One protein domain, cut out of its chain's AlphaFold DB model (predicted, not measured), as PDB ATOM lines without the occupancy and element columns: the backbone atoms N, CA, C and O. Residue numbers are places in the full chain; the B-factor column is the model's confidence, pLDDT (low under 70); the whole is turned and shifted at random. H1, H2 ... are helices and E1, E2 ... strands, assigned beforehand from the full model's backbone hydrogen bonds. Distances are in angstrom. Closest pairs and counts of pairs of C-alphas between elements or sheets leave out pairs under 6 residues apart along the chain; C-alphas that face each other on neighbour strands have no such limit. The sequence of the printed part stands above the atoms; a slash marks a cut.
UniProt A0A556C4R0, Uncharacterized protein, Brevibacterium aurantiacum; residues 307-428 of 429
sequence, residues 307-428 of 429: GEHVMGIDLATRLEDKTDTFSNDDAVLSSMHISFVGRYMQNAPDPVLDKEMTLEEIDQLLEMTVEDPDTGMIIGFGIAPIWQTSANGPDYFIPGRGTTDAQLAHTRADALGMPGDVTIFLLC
ATOM      1  N   GLY A 307     178.992 157.599 149.600       51.69
ATOM      2  CA  GLY A 307     178.736 156.246 149.093       51.69
ATOM      3  C   GLY A 307     178.896 156.116 147.590       51.69
ATOM      4  O   GLY A 307     179.295 155.057 147.127       51.69
ATOM      5  N   GLU A 308     178.634 157.190 146.843       55.22
ATOM      6  CA  GLU A 308     178.648 157.160 145.386       55.22
ATOM      7  C   GLU A 308     179.862 157.906 144.838       55.22
ATOM      8  O   GLU A 308     180.122 159.068 145.159       55.22
ATOM      9  N   HIS A 309     180.626 157.232 143.981       54.38
ATOM     10  CA  HIS A 309     181.596 157.928 143.148       54.38
ATOM     11  C   HIS A 309     180.886 158.871 142.173       54.38
ATOM     12  O   HIS A 309     179.725 158.685 141.811       54.38
ATOM     13  N   VAL A 310     181.711 159.710 141.556       60.44
ATOM     14  CA  VAL A 310     181.704 159.989 140.112       60.44
ATOM     15  C   VAL A 310     181.430 161.454 139.833       60.44
ATOM     16  O   VAL A 310     180.340 161.823 139.404       60.44
ATOM     17  N   MET A 311     182.499 162.249 139.902       65.44
ATOM     18  CA  MET A 311     182.707 163.306 138.918       65.44
ATOM     19  C   MET A 311     184.112 163.245 138.349       65.44
ATOM     20  O   MET A 311     185.101 163.291 139.075       65.44
ATOM     21  N   GLY A 312     184.174 163.145 137.025       72.50
ATOM     22  CA  GLY A 312     185.268 163.736 136.284       72.50
ATOM     23  C   GLY A 312     184.953 165.203 136.089       72.50
ATOM     24  O   GLY A 312     183.843 165.530 135.672       72.50
ATOM     25  N   ILE A 313     185.906 166.076 136.368       79.19
ATOM     26  CA  ILE A 313     185.808 167.475 135.948       79.19
ATOM     27  C   ILE A 313     186.878 167.739 134.906       79.19
ATOM     28  O   ILE A 313     187.963 167.174 135.008       79.19
ATOM     29  N   ASP A 314     186.631 168.600 133.928       80.75
ATOM     30  CA  ASP A 314     187.709 169.178 133.138       80.75
ATOM     31  C   ASP A 314     188.078 170.555 133.694       80.75
ATOM     32  O   ASP A 314     187.229 171.329 134.132       80.75
ATOM     33  N   LEU A 315     189.374 170.857 133.715       81.25
ATOM     34  CA  LEU A 315     189.864 172.154 134.160       81.25
ATOM     35  C   LEU A 315     190.601 172.833 133.020       81.25
ATOM     36  O   LEU A 315     191.614 172.336 132.528       81.25
ATOM     37  N   ALA A 316     190.112 174.008 132.626       79.25
ATOM     38  CA  ALA A 316     190.755 174.845 131.620       79.25
ATOM     39  C   ALA A 316     191.951 175.639 132.167       79.25
ATOM     40  O   ALA A 316     192.684 176.218 131.375       79.25
ATOM     41  N   THR A 317     192.167 175.669 133.480       79.56
ATOM     42  CA  THR A 317     193.298 176.359 134.112       79.56
ATOM     43  C   THR A 317     194.229 175.335 134.732       79.56
ATOM     44  O   THR A 317     193.766 174.332 135.279       79.56
ATOM     45  N   ARG A 318     195.537 175.588 134.648       79.00
ATOM     46  CA  ARG A 318     196.544 174.803 135.361       79.00
ATOM     47  C   ARG A 318     196.288 174.767 136.871       79.00
ATOM     48  O   ARG A 318     195.927 175.785 137.456       79.00
ATOM     49  N   LEU A 319     196.495 173.601 137.482       78.31
ATOM     50  CA  LEU A 319     196.518 173.438 138.934       78.31
ATOM     51  C   LEU A 319     197.893 173.869 139.479       78.31
ATOM     52  O   LEU A 319     198.922 173.478 138.930       78.31
ATOM     53  N   GLU A 320     197.916 174.694 140.528       70.94
ATOM     54  CA  GLU A 320     199.140 175.174 141.193       70.94
ATOM     55  C   GLU A 320     199.082 174.899 142.697       70.94
ATOM     56  O   GLU A 320     198.002 174.949 143.287       70.94
ATOM     57  N   ASP A 321     200.256 174.631 143.291       63.97
ATOM     58  CA  ASP A 321     200.427 174.004 144.610       63.97
ATOM     59  C   ASP A 321     199.691 172.654 144.680       63.97
ATOM     60  O   ASP A 321     199.060 172.257 143.705       63.97
ATOM     61  N   LYS A 322     199.833 171.868 145.760       59.91
ATOM     62  CA  LYS A 322     199.108 170.588 145.871       59.91
ATOM     63  C   LYS A 322     197.663 170.787 145.431       59.91
ATOM     64  O   LYS A 322     197.103 171.868 145.589       59.91
ATOM     65  N   THR A 323     197.050 169.726 144.950       58.91
ATOM     66  CA  THR A 323     195.639 169.606 144.607       58.91
ATOM     67  C   THR A 323     194.688 169.890 145.787       58.91
ATOM     68  O   THR A 323     193.638 169.275 145.865       58.91
ATOM     69  N   ASP A 324     194.983 170.840 146.686       59.12
ATOM     70  CA  ASP A 324     194.127 171.439 147.710       59.12
ATOM     71  C   ASP A 324     192.752 171.795 147.136       59.12
ATOM     72  O   ASP A 324     191.755 171.721 147.840       59.12
ATOM     73  N   THR A 325     192.655 172.098 145.839       63.03
ATOM     74  CA  THR A 325     191.377 172.162 145.115       63.03
ATOM     75  C   THR A 325     190.494 170.923 145.339       63.03
ATOM     76  O   THR A 325     189.294 171.068 145.528       63.03
ATOM     77  N   PHE A 326     191.082 169.729 145.339       70.12
ATOM     78  CA  PHE A 326     190.456 168.421 145.531       70.12
ATOM     79  C   PHE A 326     190.609 167.854 146.951       70.12
ATOM     80  O   PHE A 326     189.774 167.057 147.360       70.12
ATOM     81  N   SER A 327     191.657 168.226 147.696       61.88
ATOM     82  CA  SER A 327     191.968 167.658 149.020       61.88
ATOM     83  C   SER A 327     191.668 168.575 150.209       61.88
ATOM     84  O   SER A 327     191.918 168.185 151.349       61.88
ATOM     85  N   ASN A 328     191.188 169.799 149.986       65.94
ATOM     86  CA  ASN A 328     190.776 170.691 151.067       65.94
ATOM     87  C   ASN A 328     189.353 170.346 151.521       65.94
ATOM     88  O   ASN A 328     188.399 170.563 150.778       65.94
ATOM     89  N   ASP A 329     189.211 169.861 152.753       59.81
ATOM     90  CA  ASP A 329     187.922 169.507 153.364       59.81
ATOM     91  C   ASP A 329     186.931 170.689 153.439       59.81
ATOM     92  O   ASP A 329     185.721 170.474 153.472       59.81
ATOM     93  N   ASP A 330     187.424 171.936 153.420       55.88
ATOM     94  CA  ASP A 330     186.591 173.147 153.378       55.88
ATOM     95  C   ASP A 330     186.194 173.554 151.940       55.88
ATOM     96  O   ASP A 330     185.408 174.488 151.746       55.88
ATOM     97  N   ALA A 331     186.739 172.894 150.910       62.66
ATOM     98  CA  ALA A 331     186.424 173.165 149.513       62.66
ATOM     99  C   ALA A 331     185.267 172.285 149.021       62.66
ATOM    100  O   ALA A 331     185.264 171.066 149.171       62.66
ATOM    101  N   VAL A 332     184.313 172.917 148.333       63.06
ATOM    102  CA  VAL A 332     183.138 172.274 147.717       63.06
ATOM    103  C   VAL A 332     183.509 171.041 146.879       63.06
ATOM    104  O   VAL A 332     182.819 170.030 146.936       63.06
ATOM    105  N   LEU A 333     184.632 171.082 146.158       67.12
ATOM    106  CA  LEU A 333     185.073 169.992 145.283       67.12
ATOM    107  C   LEU A 333     185.523 168.729 146.040       67.12
ATOM    108  O   LEU A 333     185.403 167.638 145.489       67.12
ATOM    109  N   SER A 334     185.979 168.846 147.295       65.00
ATOM    110  CA  SER A 334     186.321 167.683 148.134       65.00
ATOM    111  C   SER A 334     185.072 166.856 148.461       65.00
ATOM    112  O   SER A 334     185.067 165.634 148.310       65.00
ATOM    113  N   SER A 335     183.953 167.525 148.775       63.25
ATOM    114  CA  SER A 335     182.663 166.854 149.018       63.25
ATOM    115  C   SER A 335     182.070 166.154 147.793       63.25
ATOM    116  O   SER A 335     181.166 165.342 147.941       63.25
ATOM    117  N   MET A 336     182.576 166.435 146.588       69.00
ATOM    118  CA  MET A 336     182.095 165.828 145.344       69.00
ATOM    119  C   MET A 336     182.790 164.502 145.006       69.00
ATOM    120  O   MET A 336     182.471 163.911 143.976       69.00
ATOM    121  N   HIS A 337     183.746 164.045 145.829       69.25
ATOM    122  CA  HIS A 337     184.460 162.773 145.641       69.25
ATOM    123  C   HIS A 337     185.009 162.592 144.208       69.25
ATOM    124  O   HIS A 337     184.874 161.535 143.586       69.25
ATOM    125  N   ILE A 338     185.614 163.655 143.661       77.25
ATOM    126  CA  ILE A 338     186.193 163.670 142.310       77.25
ATOM    127  C   ILE A 338     187.281 162.601 142.223       77.25
ATOM    128  O   ILE A 338     188.204 162.594 143.033       77.25
ATOM    129  N   SER A 339     187.181 161.711 141.237       77.19
ATOM    130  CA  SER A 339     188.097 160.576 141.074       77.19
ATOM    131  C   SER A 339     189.001 160.690 139.850       77.19
ATOM    132  O   SER A 339     189.977 159.948 139.743       77.19
ATOM    133  N   PHE A 340     188.714 161.620 138.935       83.00
ATOM    134  CA  PHE A 340     189.610 161.959 137.837       83.00
ATOM    135  C   PHE A 340     189.436 163.402 137.359       83.00
ATOM    136  O   PHE A 340     188.389 164.020 137.542       83.00
ATOM    137  N   VAL A 341     190.467 163.932 136.701       87.31
ATOM    138  CA  VAL A 341     190.464 165.284 136.134       87.31
ATOM    139  C   VAL A 341     190.868 165.274 134.660       87.31
ATOM    140  O   VAL A 341     191.884 164.699 134.270       87.31
ATOM    141  N   GLY A 342     190.067 165.926 133.825       90.44
ATOM    142  CA  GLY A 342     190.376 166.262 132.445       90.44
ATOM    143  C   GLY A 342     191.386 167.399 132.387       90.44
ATOM    144  O   GLY A 342     191.102 168.508 132.847       90.44
ATOM    145  N   ARG A 343     192.569 167.144 131.822       91.31
ATOM    146  CA  ARG A 343     193.646 168.141 131.742       91.31
ATOM    147  C   ARG A 343     194.233 168.223 130.349       91.31
ATOM    148  O   ARG A 343     194.394 167.220 129.659       91.31
ATOM    149  N   TYR A 344     194.583 169.439 129.948       91.88
ATOM    150  CA  TYR A 344     195.092 169.726 128.614       91.88
ATOM    151  C   TYR A 344     196.576 169.364 128.530       91.88
ATOM    152  O   TYR A 344     197.385 169.831 129.322       91.88
ATOM    153  N   MET A 345     196.951 168.545 127.550       92.94
ATOM    154  CA  MET A 345     198.347 168.145 127.324       92.94
ATOM    155  C   MET A 345     199.203 169.253 126.708       92.94
ATOM    156  O   MET A 345     200.429 169.139 126.684       92.94
ATOM    157  N   GLN A 346     198.563 170.294 126.179       89.38
ATOM    158  CA  GLN A 346     199.212 171.444 125.565       89.38
ATOM    159  C   GLN A 346     198.307 172.672 125.605       89.38
ATOM    160  O   GLN A 346     197.081 172.560 125.694       89.38
ATOM    161  N   ASN A 347     198.920 173.834 125.432       86.88
ATOM    162  CA  ASN A 347     198.216 175.062 125.106       86.88
ATOM    163  C   ASN A 347     197.868 175.146 123.609       86.88
ATOM    164  O   ASN A 347     198.577 174.619 122.749       86.88
ATOM    165  N   ALA A 348     196.788 175.862 123.286       79.56
ATOM    166  CA  ALA A 348     196.526 176.280 121.909       79.56
ATOM    167  C   ALA A 348     197.630 177.255 121.426       79.56
ATOM    168  O   ALA A 348     198.268 177.882 122.269       79.56
ATOM    169  N   PRO A 349     197.849 177.429 120.103       74.06
ATOM    170  CA  PRO A 349     198.914 178.289 119.563       74.06
ATOM    171  C   PRO A 349     198.923 179.736 120.084       74.06
ATOM    172  O   PRO A 349     199.996 180.312 120.231       74.06
ATOM    173  N   ASP A 350     197.748 180.283 120.416       77.12
ATOM    174  CA  ASP A 350     197.561 181.609 121.019       77.12
ATOM    175  C   ASP A 350     196.662 181.488 122.267       77.12
ATOM    176  O   ASP A 350     195.456 181.757 122.209       77.12
ATOM    177  N   PRO A 351     197.196 180.997 123.396       74.75
ATOM    178  CA  PRO A 351     196.371 180.650 124.540       74.75
ATOM    179  C   PRO A 351     195.910 181.907 125.291       74.75
ATOM    180  O   PRO A 351     196.711 182.765 125.656       74.75
ATOM    181  N   VAL A 352     194.605 181.993 125.577       79.38
ATOM    182  CA  VAL A 352     194.038 183.008 126.491       79.38
ATOM    183  C   VAL A 352     194.297 182.640 127.961       79.38
ATOM    184  O   VAL A 352     194.395 183.520 128.812       79.38
ATOM    185  N   LEU A 353     194.425 181.341 128.256       81.00
ATOM    186  CA  LEU A 353     194.735 180.772 129.571       81.00
ATOM    187  C   LEU A 353     195.856 179.743 129.431       81.00
ATOM    188  O   LEU A 353     195.890 179.026 128.431       81.00
ATOM    189  N   ASP A 354     196.711 179.629 130.447       85.50
ATOM    190  CA  ASP A 354     197.662 178.521 130.556       85.50
ATOM    191  C   ASP A 354     196.922 177.262 131.033       85.50
ATOM    192  O   ASP A 354     196.614 177.097 132.218       85.50
ATOM    193  N   LYS A 355     196.550 176.418 130.070       87.25
ATOM    194  CA  LYS A 355     195.789 175.187 130.291       87.25
ATOM    195  C   LYS A 355     196.690 173.969 130.462       87.25
ATOM    196  O   LYS A 355     196.264 172.988 131.073       87.25
ATOM    197  N   GLU A 356     197.887 174.023 129.884       90.81
ATOM    198  CA  GLU A 356     198.817 172.906 129.739       90.81
ATOM    199  C   GLU A 356     199.254 172.340 131.089       90.81
ATOM    200  O   GLU A 356     199.754 173.057 131.956       90.81
ATOM    201  N   MET A 357     199.070 171.031 131.254       90.81
ATOM    202  CA  MET A 357     199.526 170.328 132.442       90.81
ATOM    203  C   MET A 357     201.047 170.166 132.450       90.81
ATOM    204  O   MET A 357     201.684 170.018 131.402       90.81
ATOM    205  N   THR A 358     201.626 170.150 133.648       89.50
ATOM    206  CA  THR A 358     203.068 169.944 133.849       89.50
ATOM    207  C   THR A 358     203.362 168.542 134.382       89.50
ATOM    208  O   THR A 358     202.478 167.880 134.914       89.50
ATOM    209  N   LEU A 359     204.616 168.089 134.271       90.25
ATOM    210  CA  LEU A 359     205.046 166.831 134.898       90.25
ATOM    211  C   LEU A 359     204.863 166.860 136.422       90.25
ATOM    212  O   LEU A 359     204.443 165.869 136.997       90.25
ATOM    213  N   GLU A 360     205.122 168.007 137.058       88.38
ATOM    214  CA  GLU A 360     204.914 168.181 138.499       88.38
ATOM    215  C   GLU A 360     203.433 168.043 138.878       88.38
ATOM    216  O   GLU A 360     203.110 167.361 139.844       88.38
ATOM    217  N   GLU A 361     202.531 168.633 138.091       87.69
ATOM    218  CA  GLU A 361     201.084 168.474 138.276       87.69
ATOM    219  C   GLU A 361     200.647 167.007 138.120       87.69
ATOM    220  O   GLU A 361     199.862 166.510 138.925       87.69
ATOM    221  N   ILE A 362     201.175 166.300 137.113       89.38
ATOM    222  CA  ILE A 362     200.903 164.872 136.898       89.38
ATOM    223  C   ILE A 362     201.378 164.051 138.099       89.38
ATOM    224  O   ILE A 362     200.597 163.265 138.632       89.38
ATOM    225  N   ASP A 363     202.621 164.244 138.547       88.12
ATOM    226  CA  ASP A 363     203.187 163.519 139.690       88.12
ATOM    227  C   ASP A 363     202.334 163.733 140.951       88.12
ATOM    228  O   ASP A 363     201.994 162.771 141.639       88.12
ATOM    229  N   GLN A 364     201.908 164.972 141.213       86.69
ATOM    230  CA  GLN A 364     201.045 165.296 142.353       86.69
ATOM    231  C   GLN A 364     199.666 164.628 142.269       86.69
ATOM    232  O   GLN A 364     199.180 164.108 143.273       86.69
ATOM    233  N   LEU A 365     199.034 164.616 141.091       85.94
ATOM    234  CA  LEU A 365     197.747 163.943 140.882       85.94
ATOM    235  C   LEU A 365     197.874 162.423 141.053       85.94
ATOM    236  O   LEU A 365     197.005 161.804 141.656       85.94
ATOM    237  N   LEU A 366     198.965 161.814 140.581       85.31
ATOM    238  CA  LEU A 366     199.195 160.369 140.696       85.31
ATOM    239  C   LEU A 366     199.522 159.904 142.128       85.31
ATOM    240  O   LEU A 366     199.343 158.726 142.439       85.31
ATOM    241  N   GLU A 367     199.983 160.801 143.003       86.69
ATOM    242  CA  GLU A 367     200.149 160.525 144.438       86.69
ATOM    243  C   GLU A 367     198.815 160.516 145.206       86.69
ATOM    244  O   GLU A 367     198.750 159.993 146.324       86.69
ATOM    245  N   MET A 368     197.748 161.079 144.631       82.50
ATOM    246  CA  MET A 368     196.433 161.107 145.261       82.50
ATOM    247  C   MET A 368     195.723 159.759 145.172       82.50
ATOM    248  O   MET A 368     195.815 159.013 144.195       82.50
ATOM    249  N   THR A 369     194.910 159.499 146.189       79.69
ATOM    250  CA  THR A 369     194.009 158.355 146.231       79.69
ATOM    251  C   THR A 369     192.620 158.793 146.643       79.69
ATOM    252  O   THR A 369     192.481 159.689 147.474       79.69
ATOM    253  N   VAL A 370     191.609 158.104 146.133       75.62
ATOM    254  CA  VAL A 370     190.222 158.246 146.571       75.62
ATOM    255  C   VAL A 370     189.727 156.900 147.086       75.62
ATOM    256  O   VAL A 370     190.103 155.849 146.568       75.62
ATOM    257  N   GLU A 371     188.941 156.915 148.157       73.94
ATOM    258  CA  GLU A 371     188.271 155.711 148.639       73.94
ATOM    259  C   GLU A 371     187.028 155.476 147.796       73.94
ATOM    260  O   GLU A 371     186.194 156.368 147.657       73.94
ATOM    261  N   ASP A 372     186.931 154.280 147.230       67.44
ATOM    262  CA  ASP A 372     185.749 153.798 146.552       67.44
ATOM    263  C   ASP A 372     184.626 153.641 147.568       67.44
ATOM    264  O   ASP A 372     184.734 152.793 148.450       67.44
ATOM    265  N   PRO A 373     183.574 154.459 147.496       62.94
ATOM    266  CA  PRO A 373     182.612 154.518 148.573       62.94
ATOM    267  C   PRO A 373     181.575 153.370 148.510       62.94
ATOM    268  O   PRO A 373     180.963 153.058 149.533       62.94
ATOM    269  N   ASP A 374     181.486 152.641 147.387       61.75
ATOM    270  CA  ASP A 374     180.679 151.421 147.229       61.75
ATOM    271  C   ASP A 374     181.385 150.170 147.789       61.75
ATOM    272  O   ASP A 374     180.764 149.265 148.359       61.75
ATOM    273  N   THR A 375     182.704 150.084 147.609       70.38
ATOM    274  CA  THR A 375     183.517 148.893 147.917       70.38
ATOM    275  C   THR A 375     184.483 149.091 149.088       70.38
ATOM    276  O   THR A 375     185.044 148.111 149.588       70.38
ATOM    277  N   GLY A 376     184.690 150.332 149.533       73.62
ATOM    278  CA  GLY A 376     185.712 150.747 150.502       73.62
ATOM    279  C   GLY A 376     187.149 150.641 149.975       73.62
ATOM    280  O   GLY A 376     188.105 150.635 150.754       73.62
ATOM    281  N   MET A 377     187.336 150.448 148.665       75.81
ATOM    282  CA  MET A 377     188.649 150.207 148.068       75.81
ATOM    283  C   MET A 377     189.374 151.519 147.772       75.81
ATOM    284  O   MET A 377     188.880 152.363 147.043       75.81
ATOM    285  N   ILE A 378     190.607 151.673 148.245       79.75
ATOM    286  CA  ILE A 378     191.437 152.818 147.857       79.75
ATOM    287  C   ILE A 378     191.894 152.657 146.398       79.75
ATOM    288  O   ILE A 378     192.601 151.699 146.073       79.75
ATOM    289  N   ILE A 379     191.511 153.597 145.533       78.31
ATOM    290  CA  ILE A 379     191.927 153.690 144.126       78.31
ATOM    291  C   ILE A 379     192.767 154.954 143.893       78.31
ATOM    292  O   ILE A 379     192.677 155.922 144.645       78.31
ATOM    293  N   GLY A 380     193.620 154.942 142.866       80.88
ATOM    294  CA  GLY A 380     194.407 156.118 142.475       80.88
ATOM    295  C   GLY A 380     193.556 157.162 141.749       80.88
ATOM    296  O   GLY A 380     192.591 156.807 141.073       80.88
ATOM    297  N   PHE A 381     193.924 158.436 141.872       83.56
ATOM    298  CA  PHE A 381     193.261 159.523 141.152       83.56
ATOM    299  C   PHE A 381     193.627 159.498 139.657       83.56
ATOM    300  O   PHE A 381     194.790 159.341 139.282       83.56
ATOM    301  N   GLY A 382     192.626 159.624 138.787       86.00
ATOM    302  CA  GLY A 382     192.788 159.526 137.339       86.00
ATOM    303  C   GLY A 382     193.086 160.860 136.653       86.00
ATOM    304  O   GLY A 382     192.641 161.926 137.075       86.00
ATOM    305  N   ILE A 383     193.775 160.794 135.515       88.56
ATOM    306  CA  ILE A 383     193.941 161.928 134.600       88.56
ATOM    307  C   ILE A 383     193.336 161.531 133.256       88.56
ATOM    308  O   ILE A 383     193.717 160.510 132.684       88.56
ATOM    309  N   ALA A 384     192.406 162.337 132.748       91.12
ATOM    310  CA  ALA A 384     191.873 162.209 131.397       91.12
ATOM    311  C   ALA A 384     192.601 163.212 130.481       91.12
ATOM    312  O   ALA A 384     192.315 164.413 130.527       91.12
ATOM    313  N   PRO A 385     193.583 162.773 129.674       92.06
ATOM    314  CA  PRO A 385     194.358 163.689 128.853       92.06
ATOM    315  C   PRO A 385     193.536 164.240 127.692       92.06
ATOM    316  O   PRO A 385     192.948 163.502 126.899       92.06
ATOM    317  N   ILE A 386     193.556 165.562 127.572       91.75
ATOM    318  CA  ILE A 386     192.857 166.325 126.549       91.75
ATOM    319  C   ILE A 386     193.868 166.893 125.555       91.75
ATOM    320  O   ILE A 386     194.832 167.568 125.925       91.75
ATOM    321  N   TRP A 387     193.607 166.673 124.272       90.56
ATOM    322  CA  TRP A 387     194.302 167.323 123.174       90.56
ATOM    323  C   TRP A 387     193.391 168.358 122.516       90.56
ATOM    324  O   TRP A 387     192.390 168.007 121.897       90.56
ATOM    325  N   GLN A 388     193.767 169.632 122.619       84.56
ATOM    326  CA  GLN A 388     193.100 170.734 121.930       84.56
ATOM    327  C   GLN A 388     194.152 171.597 121.223       84.56
ATOM    328  O   GLN A 388     195.192 171.924 121.797       84.56
ATOM    329  N   THR A 389     193.895 171.952 119.968       78.62
ATOM    330  CA  THR A 389     194.689 172.894 119.155       78.62
ATOM    331  C   THR A 389     193.796 174.070 118.726       78.62
ATOM    332  O   THR A 389     192.730 174.300 119.291       78.62
ATOM    333  N   SER A 390     194.198 174.824 117.701       72.50
ATOM    334  CA  SER A 390     193.396 175.856 117.037       72.50
ATOM    335  C   SER A 390     192.312 175.286 116.107       72.50
ATOM    336  O   SER A 390     192.083 175.847 115.039       72.50
ATOM    337  N   ALA A 391     191.700 174.145 116.425       68.81
ATOM    338  CA  ALA A 391     190.687 173.494 115.592       68.81
ATOM    339  C   ALA A 391     189.348 174.260 115.615       68.81
ATOM    340  O   ALA A 391     188.340 173.665 115.954       68.81
ATOM    341  N   ASN A 392     189.368 175.566 115.321       72.94
ATOM    342  CA  ASN A 392     188.292 176.544 115.527       72.94
ATOM    343  C   ASN A 392     187.775 177.174 114.218       72.94
ATOM    344  O   ASN A 392     187.180 178.252 114.229       72.94
ATOM    345  N   GLY A 393     188.052 176.544 113.073       78.75
ATOM    346  CA  GLY A 393     187.640 177.051 111.769       78.75
ATOM    347  C   GLY A 393     187.640 175.977 110.680       78.75
ATOM    348  O   GLY A 393     188.390 175.003 110.774       78.75
ATOM    349  N   PRO A 394     186.831 176.151 109.619       80.12
ATOM    350  CA  PRO A 394     186.659 175.147 108.567       80.12
ATOM    351  C   PRO A 394     187.970 174.810 107.839       80.12
ATOM    352  O   PRO A 394     188.203 173.648 107.518       80.12
ATOM    353  N   ASP A 395     188.868 175.787 107.669       86.31
ATOM    354  CA  ASP A 395     190.171 175.609 107.007       86.31
ATOM    355  C   ASP A 395     191.113 174.646 107.754       86.31
ATOM    356  O   ASP A 395     192.091 174.146 107.190       86.31
ATOM    357  N   TYR A 396     190.832 174.366 109.030       84.06
ATOM    358  CA  TYR A 396     191.582 173.389 109.809       84.06
ATOM    359  C   TYR A 396     191.313 171.951 109.340       84.06
ATOM    360  O   TYR A 396     192.235 171.125 109.291       84.06
ATOM    361  N   PHE A 397     190.063 171.657 108.962       86.75
ATOM    362  CA  PHE A 397     189.551 170.316 108.683       86.75
ATOM    363  C   PHE A 397     189.842 169.880 107.240       86.75
ATOM    364  O   PHE A 397     188.961 169.784 106.390       86.75
ATOM    365  N   ILE A 398     191.115 169.585 106.975       89.06
ATOM    366  CA  ILE A 398     191.609 169.092 105.683       89.06
ATOM    367  C   ILE A 398     191.959 167.593 105.728       89.06
ATOM    368  O   ILE A 398     192.258 167.056 106.804       89.06
ATOM    369  N   PRO A 399     191.991 166.892 104.575       93.00
ATOM    370  CA  PRO A 399     192.437 165.500 104.519       93.00
ATOM    371  C   PRO A 399     193.810 165.301 105.184       93.00
ATOM    372  O   PRO A 399     194.754 166.041 104.920       93.00
ATOM    373  N   GLY A 400     193.920 164.299 106.061       90.62
ATOM    374  CA  GLY A 400     195.148 163.988 106.809       90.62
ATOM    375  C   GLY A 400     195.359 164.789 108.103       90.62
ATOM    376  O   GLY A 400     196.257 164.442 108.877       90.62
ATOM    377  N   ARG A 401     194.523 165.804 108.394       89.69
ATOM    378  CA  ARG A 401     194.622 166.590 109.637       89.69
ATOM    379  C   ARG A 401     194.489 165.715 110.882       89.69
ATOM    380  O   ARG A 401     195.384 165.733 111.714       89.69
ATOM    381  N   GLY A 402     193.448 164.883 110.960       88.62
ATOM    382  CA  GLY A 402     193.214 164.016 112.122       88.62
ATOM    383  C   GLY A 402     194.365 163.042 112.410       88.62
ATOM    384  O   GLY A 402     194.707 162.818 113.564       88.62
ATOM    385  N   THR A 403     195.029 162.513 111.373       92.81
ATOM    386  CA  THR A 403     196.230 161.673 111.545       92.81
ATOM    387  C   THR A 403     197.389 162.463 112.139       92.81
ATOM    388  O   THR A 403     198.082 161.963 113.020       92.81
ATOM    389  N   THR A 404     197.589 163.694 111.668       91.81
ATOM    390  CA  THR A 404     198.636 164.583 112.184       91.81
ATOM    391  C   THR A 404     198.370 164.924 113.648       91.81
ATOM    392  O   THR A 404     199.268 164.807 114.478       91.81
ATOM    393  N   ASP A 405     197.129 165.272 113.984       90.94
ATOM    394  CA  ASP A 405     196.736 165.626 115.349       90.94
ATOM    395  C   ASP A 405     196.901 164.445 116.305       90.94
ATOM    396  O   ASP A 405     197.461 164.611 117.384       90.94
ATOM    397  N   ALA A 406     196.516 163.236 115.883       91.94
ATOM    398  CA  ALA A 406     196.729 162.022 116.665       91.94
ATOM    399  C   ALA A 406     198.223 161.726 116.905       91.94
ATOM    400  O   ALA A 406     198.607 161.345 118.008       91.94
ATOM    401  N   GLN A 407     199.086 161.928 115.901       94.00
ATOM    402  CA  GLN A 407     200.537 161.739 116.043       94.00
ATOM    403  C   GLN A 407     201.168 162.755 116.999       94.00
ATOM    404  O   GLN A 407     202.029 162.396 117.807       94.00
ATOM    405  N   LEU A 408     200.746 164.019 116.916       93.31
ATOM    406  CA  LEU A 408     201.209 165.074 117.812       93.31
ATOM    407  C   LEU A 408     200.734 164.828 119.247       93.31
ATOM    408  O   LEU A 408     201.543 164.912 120.171       93.31
ATOM    409  N   ALA A 409     199.467 164.443 119.418       93.81
ATOM    410  CA  ALA A 409     198.904 164.071 120.709       93.81
ATOM    411  C   ALA A 409     199.668 162.901 121.341       93.81
ATOM    412  O   ALA A 409     200.059 162.985 122.502       93.81
ATOM    413  N   HIS A 410     199.957 161.855 120.563       94.19
ATOM    414  CA  HIS A 410     200.741 160.709 121.022       94.19
ATOM    415  C   HIS A 410     202.169 161.107 121.426       94.19
ATOM    416  O   HIS A 410     202.610 160.787 122.523       94.19
ATOM    417  N   THR A 411     202.861 161.888 120.590       94.88
ATOM    418  CA  THR A 411     204.216 162.383 120.895       94.88
ATOM    419  C   THR A 411     204.236 163.208 122.184       94.88
ATOM    420  O   THR A 411     205.183 163.135 122.968       94.88
ATOM    421  N   ARG A 412     203.193 164.016 122.413       94.69
ATOM    422  CA  ARG A 412     203.080 164.821 123.627       94.69
ATOM    423  C   ARG A 412     202.778 163.966 124.855       94.69
ATOM    424  O   ARG A 412     203.388 164.204 125.892       94.69
ATOM    425  N   ALA A 413     201.895 162.980 124.733       94.38
ATOM    426  CA  ALA A 413     201.598 162.023 125.794       94.38
ATOM    427  C   ALA A 413     202.861 161.250 126.220       94.38
ATOM    428  O   ALA A 413     203.152 161.175 127.413       94.38
ATOM    429  N   ASP A 414     203.674 160.795 125.259       93.81
ATOM    430  CA  ASP A 414     204.973 160.159 125.522       93.81
ATOM    431  C   ASP A 414     205.925 161.100 126.280       93.81
ATOM    432  O   ASP A 414     206.588 160.694 127.236       93.81
ATOM    433  N   ALA A 415     205.983 162.378 125.887       93.81
ATOM    434  CA  ALA A 415     206.811 163.382 126.559       93.81
ATOM    435  C   ALA A 415     206.344 163.689 127.993       93.81
ATOM    436  O   ALA A 415     207.160 164.085 128.825       93.81
ATOM    437  N   LEU A 416     205.051 163.504 128.273       93.50
ATOM    438  CA  LEU A 416     204.451 163.612 129.604       93.50
ATOM    439  C   LEU A 416     204.527 162.299 130.405       93.50
ATOM    440  O   LEU A 416     204.080 162.262 131.546       93.50
ATOM    441  N   GLY A 417     205.095 161.228 129.835       91.50
ATOM    442  CA  GLY A 417     205.247 159.935 130.505       91.50
ATOM    443  C   GLY A 417     203.950 159.131 130.634       91.50
ATOM    444  O   GLY A 417     203.865 158.260 131.499       91.50
ATOM    445  N   MET A 418     202.942 159.408 129.803       90.19
ATOM    446  CA  MET A 418     201.659 158.707 129.864       90.19
ATOM    447  C   MET A 418     201.792 157.239 129.415       90.19
ATOM    448  O   MET A 418     202.481 156.959 128.431       90.19
ATOM    449  N   PRO A 419     201.131 156.285 130.098       87.00
ATOM    450  CA  PRO A 419     201.101 154.886 129.677       87.00
ATOM    451  C   PRO A 419     200.470 154.682 128.290       87.00
ATOM    452  O   PRO A 419     199.604 155.440 127.857       87.00
ATOM    453  N   GLY A 420     200.879 153.615 127.597       84.62
ATOM    454  CA  GLY A 420     200.437 153.326 126.225       84.62
ATOM    455  C   GLY A 420     198.987 152.845 126.080       84.62
ATOM    456  O   GLY A 420     198.510 152.705 124.957       84.62
ATOM    457  N   ASP A 421     198.295 152.567 127.182       86.31
ATOM    458  CA  ASP A 421     196.900 152.120 127.256       86.31
ATOM    459  C   ASP A 421     195.925 153.230 127.698       86.31
ATOM    460  O   ASP A 421     194.780 152.952 128.049       86.31
ATOM    461  N   VAL A 422     196.354 154.496 127.637       87.94
ATOM    462  CA  VAL A 422     195.521 155.661 127.962       87.94
ATOM    463  C   VAL A 422     194.788 156.195 126.729       87.94
ATOM    464  O   VAL A 422     195.381 156.450 125.681       87.94
ATOM    465  N   THR A 423     193.484 156.437 126.876       90.75
ATOM    466  CA  THR A 423     192.674 157.136 125.870       90.75
ATOM    467  C   THR A 423     192.910 158.642 125.946       90.75
ATOM    468  O   THR A 423     192.695 159.256 126.990       90.75
ATOM    469  N   ILE A 424     193.295 159.248 124.821       91.38
ATOM    470  CA  ILE A 424     193.399 160.703 124.664       91.38
ATOM    471  C   ILE A 424     192.107 161.242 124.048       91.38
ATOM    472  O   ILE A 424     191.680 160.779 122.989       91.38
ATOM    473  N   PHE A 425     191.523 162.264 124.670       89.62
ATOM    474  CA  PHE A 425     190.330 162.942 124.171       89.62
ATOM    475  C   PHE A 425     190.729 164.103 123.253       89.62
ATOM    476  O   PHE A 425     191.370 165.056 123.697       89.62
ATOM    477  N   LEU A 426     190.365 164.031 121.969       88.00
ATOM    478  CA  LEU A 426     190.597 165.115 121.010       88.00
ATOM    479  C   LEU A 426     189.401 166.069 120.992       88.00
ATOM    480  O   LEU A 426     188.284 165.663 120.680       88.00
ATOM    481  N   LEU A 427     189.656 167.340 121.292       76.19
ATOM    482  CA  LEU A 427     188.666 168.409 121.283       76.19
ATOM    483  C   LEU A 427     188.840 169.286 120.039       76.19
ATOM    484  O   LEU A 427     189.892 169.889 119.819       76.19
ATOM    485  N   CYS A 428     187.767 169.369 119.256       68.00
ATOM    486  CA  CYS A 428     187.598 170.276 118.122       68.00
ATOM    487  C   CYS A 428     186.539 171.319 118.500       68.00
ATOM    488  O   CYS A 428     185.613 170.992 119.243       68.00
TER     489      CYS A 428
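What this domain is: This is residues 307 to 428 of the 429 residues of an uncharacterized protein of Brevibacterium aurantiacum (UniProt A0A556C4R0). A small, strongly twisted sheet of four parallel strands is curled like part of a barrel; the long helix H3 and the shorter helix H2 pack on it. The hairpin E3 and E4 sits at one end of the elongated whole, with E4 running on into E5, and the loop of residues 389 to 400 lies at the other end. The printed part has 122 residues with three named helices and six named strands in the order E1 H1 E2 H2 E3 E4 E5 H3 E6, and the sheet's order is E1 E2 E5 E6. The class is mixed, with under half of the residues in named elements. The whole is only just compact, close to loose, with a radius of gyration of the C-alphas of 16.0 A and spans of 49 by 30 by 24 A.

How they stand to each other: E1, residues 312 to 314, is an edge strand and is parallel to E2, residues 340 to 344, with N 342 and O 313 2.7 A apart. Between them H1, residues 324 to 327, is not on the sheet; E1, H1 and E2 form a strand-helix-strand unit, two parallel neighbour strands with a helix between, with a right-handed crossover. E2 is parallel to E5, residues 382 to 388, with N 386 and O 343 2.8 A apart. H2, residues 359 to 366, is on the sheet; its closest C-alphas to E5 are those of Leu 366 and Gly 382, 7.3 A. E3, residues 369 to 371, and E4, residues 378 to 380, form an antiparallel hairpin, with N 370 and O 379 2.8 A apart. E4 runs on into E5 at 23 degrees. E5 pairs with E2 over residues 382 to 386 and with the parallel edge strand E6, residues 425 to 427, over residues 386 to 388; N 387 and O 425 are 2.8 A apart. H3, residues 401 to 415, is on the sheet at a height over the sheet of 9.5 A, and on the local plane it runs slantwise to E5 at 39 degrees. The closest C-alphas of H3 and E5 are those of Ala 409 and Trp 387, 6.2 A. E5, H3 and E6 form a second such unit, also right-handed. H2 and H3 are apart. In H2 and H3 every O i to N i+4 pair is within hydrogen-bond range; H1 is too short for such a pair.

Where its parts are: E1 begins at C-alpha 312 (185.268, 163.736, 136.284). E2 is 13.2 A long, H2 10.5 A and E5 19.1 A. H3 is 21.1 A long and begins at C-alpha 401 (194.622, 166.590, 109.637). E6 ends at C-alpha 427 (188.666, 168.409, 121.283).

The domain as a whole: The C-alphas farthest apart, those of Gly 376 and Asp 395, are 50.3 A apart. The printed part has no cut. The links H1 to E2, E2 to H2 and E5 to H3 are long. The mean pLDDT of the printed part is 80.3; 26 residues are under 70, among them 307 to 311 and 327 to 337.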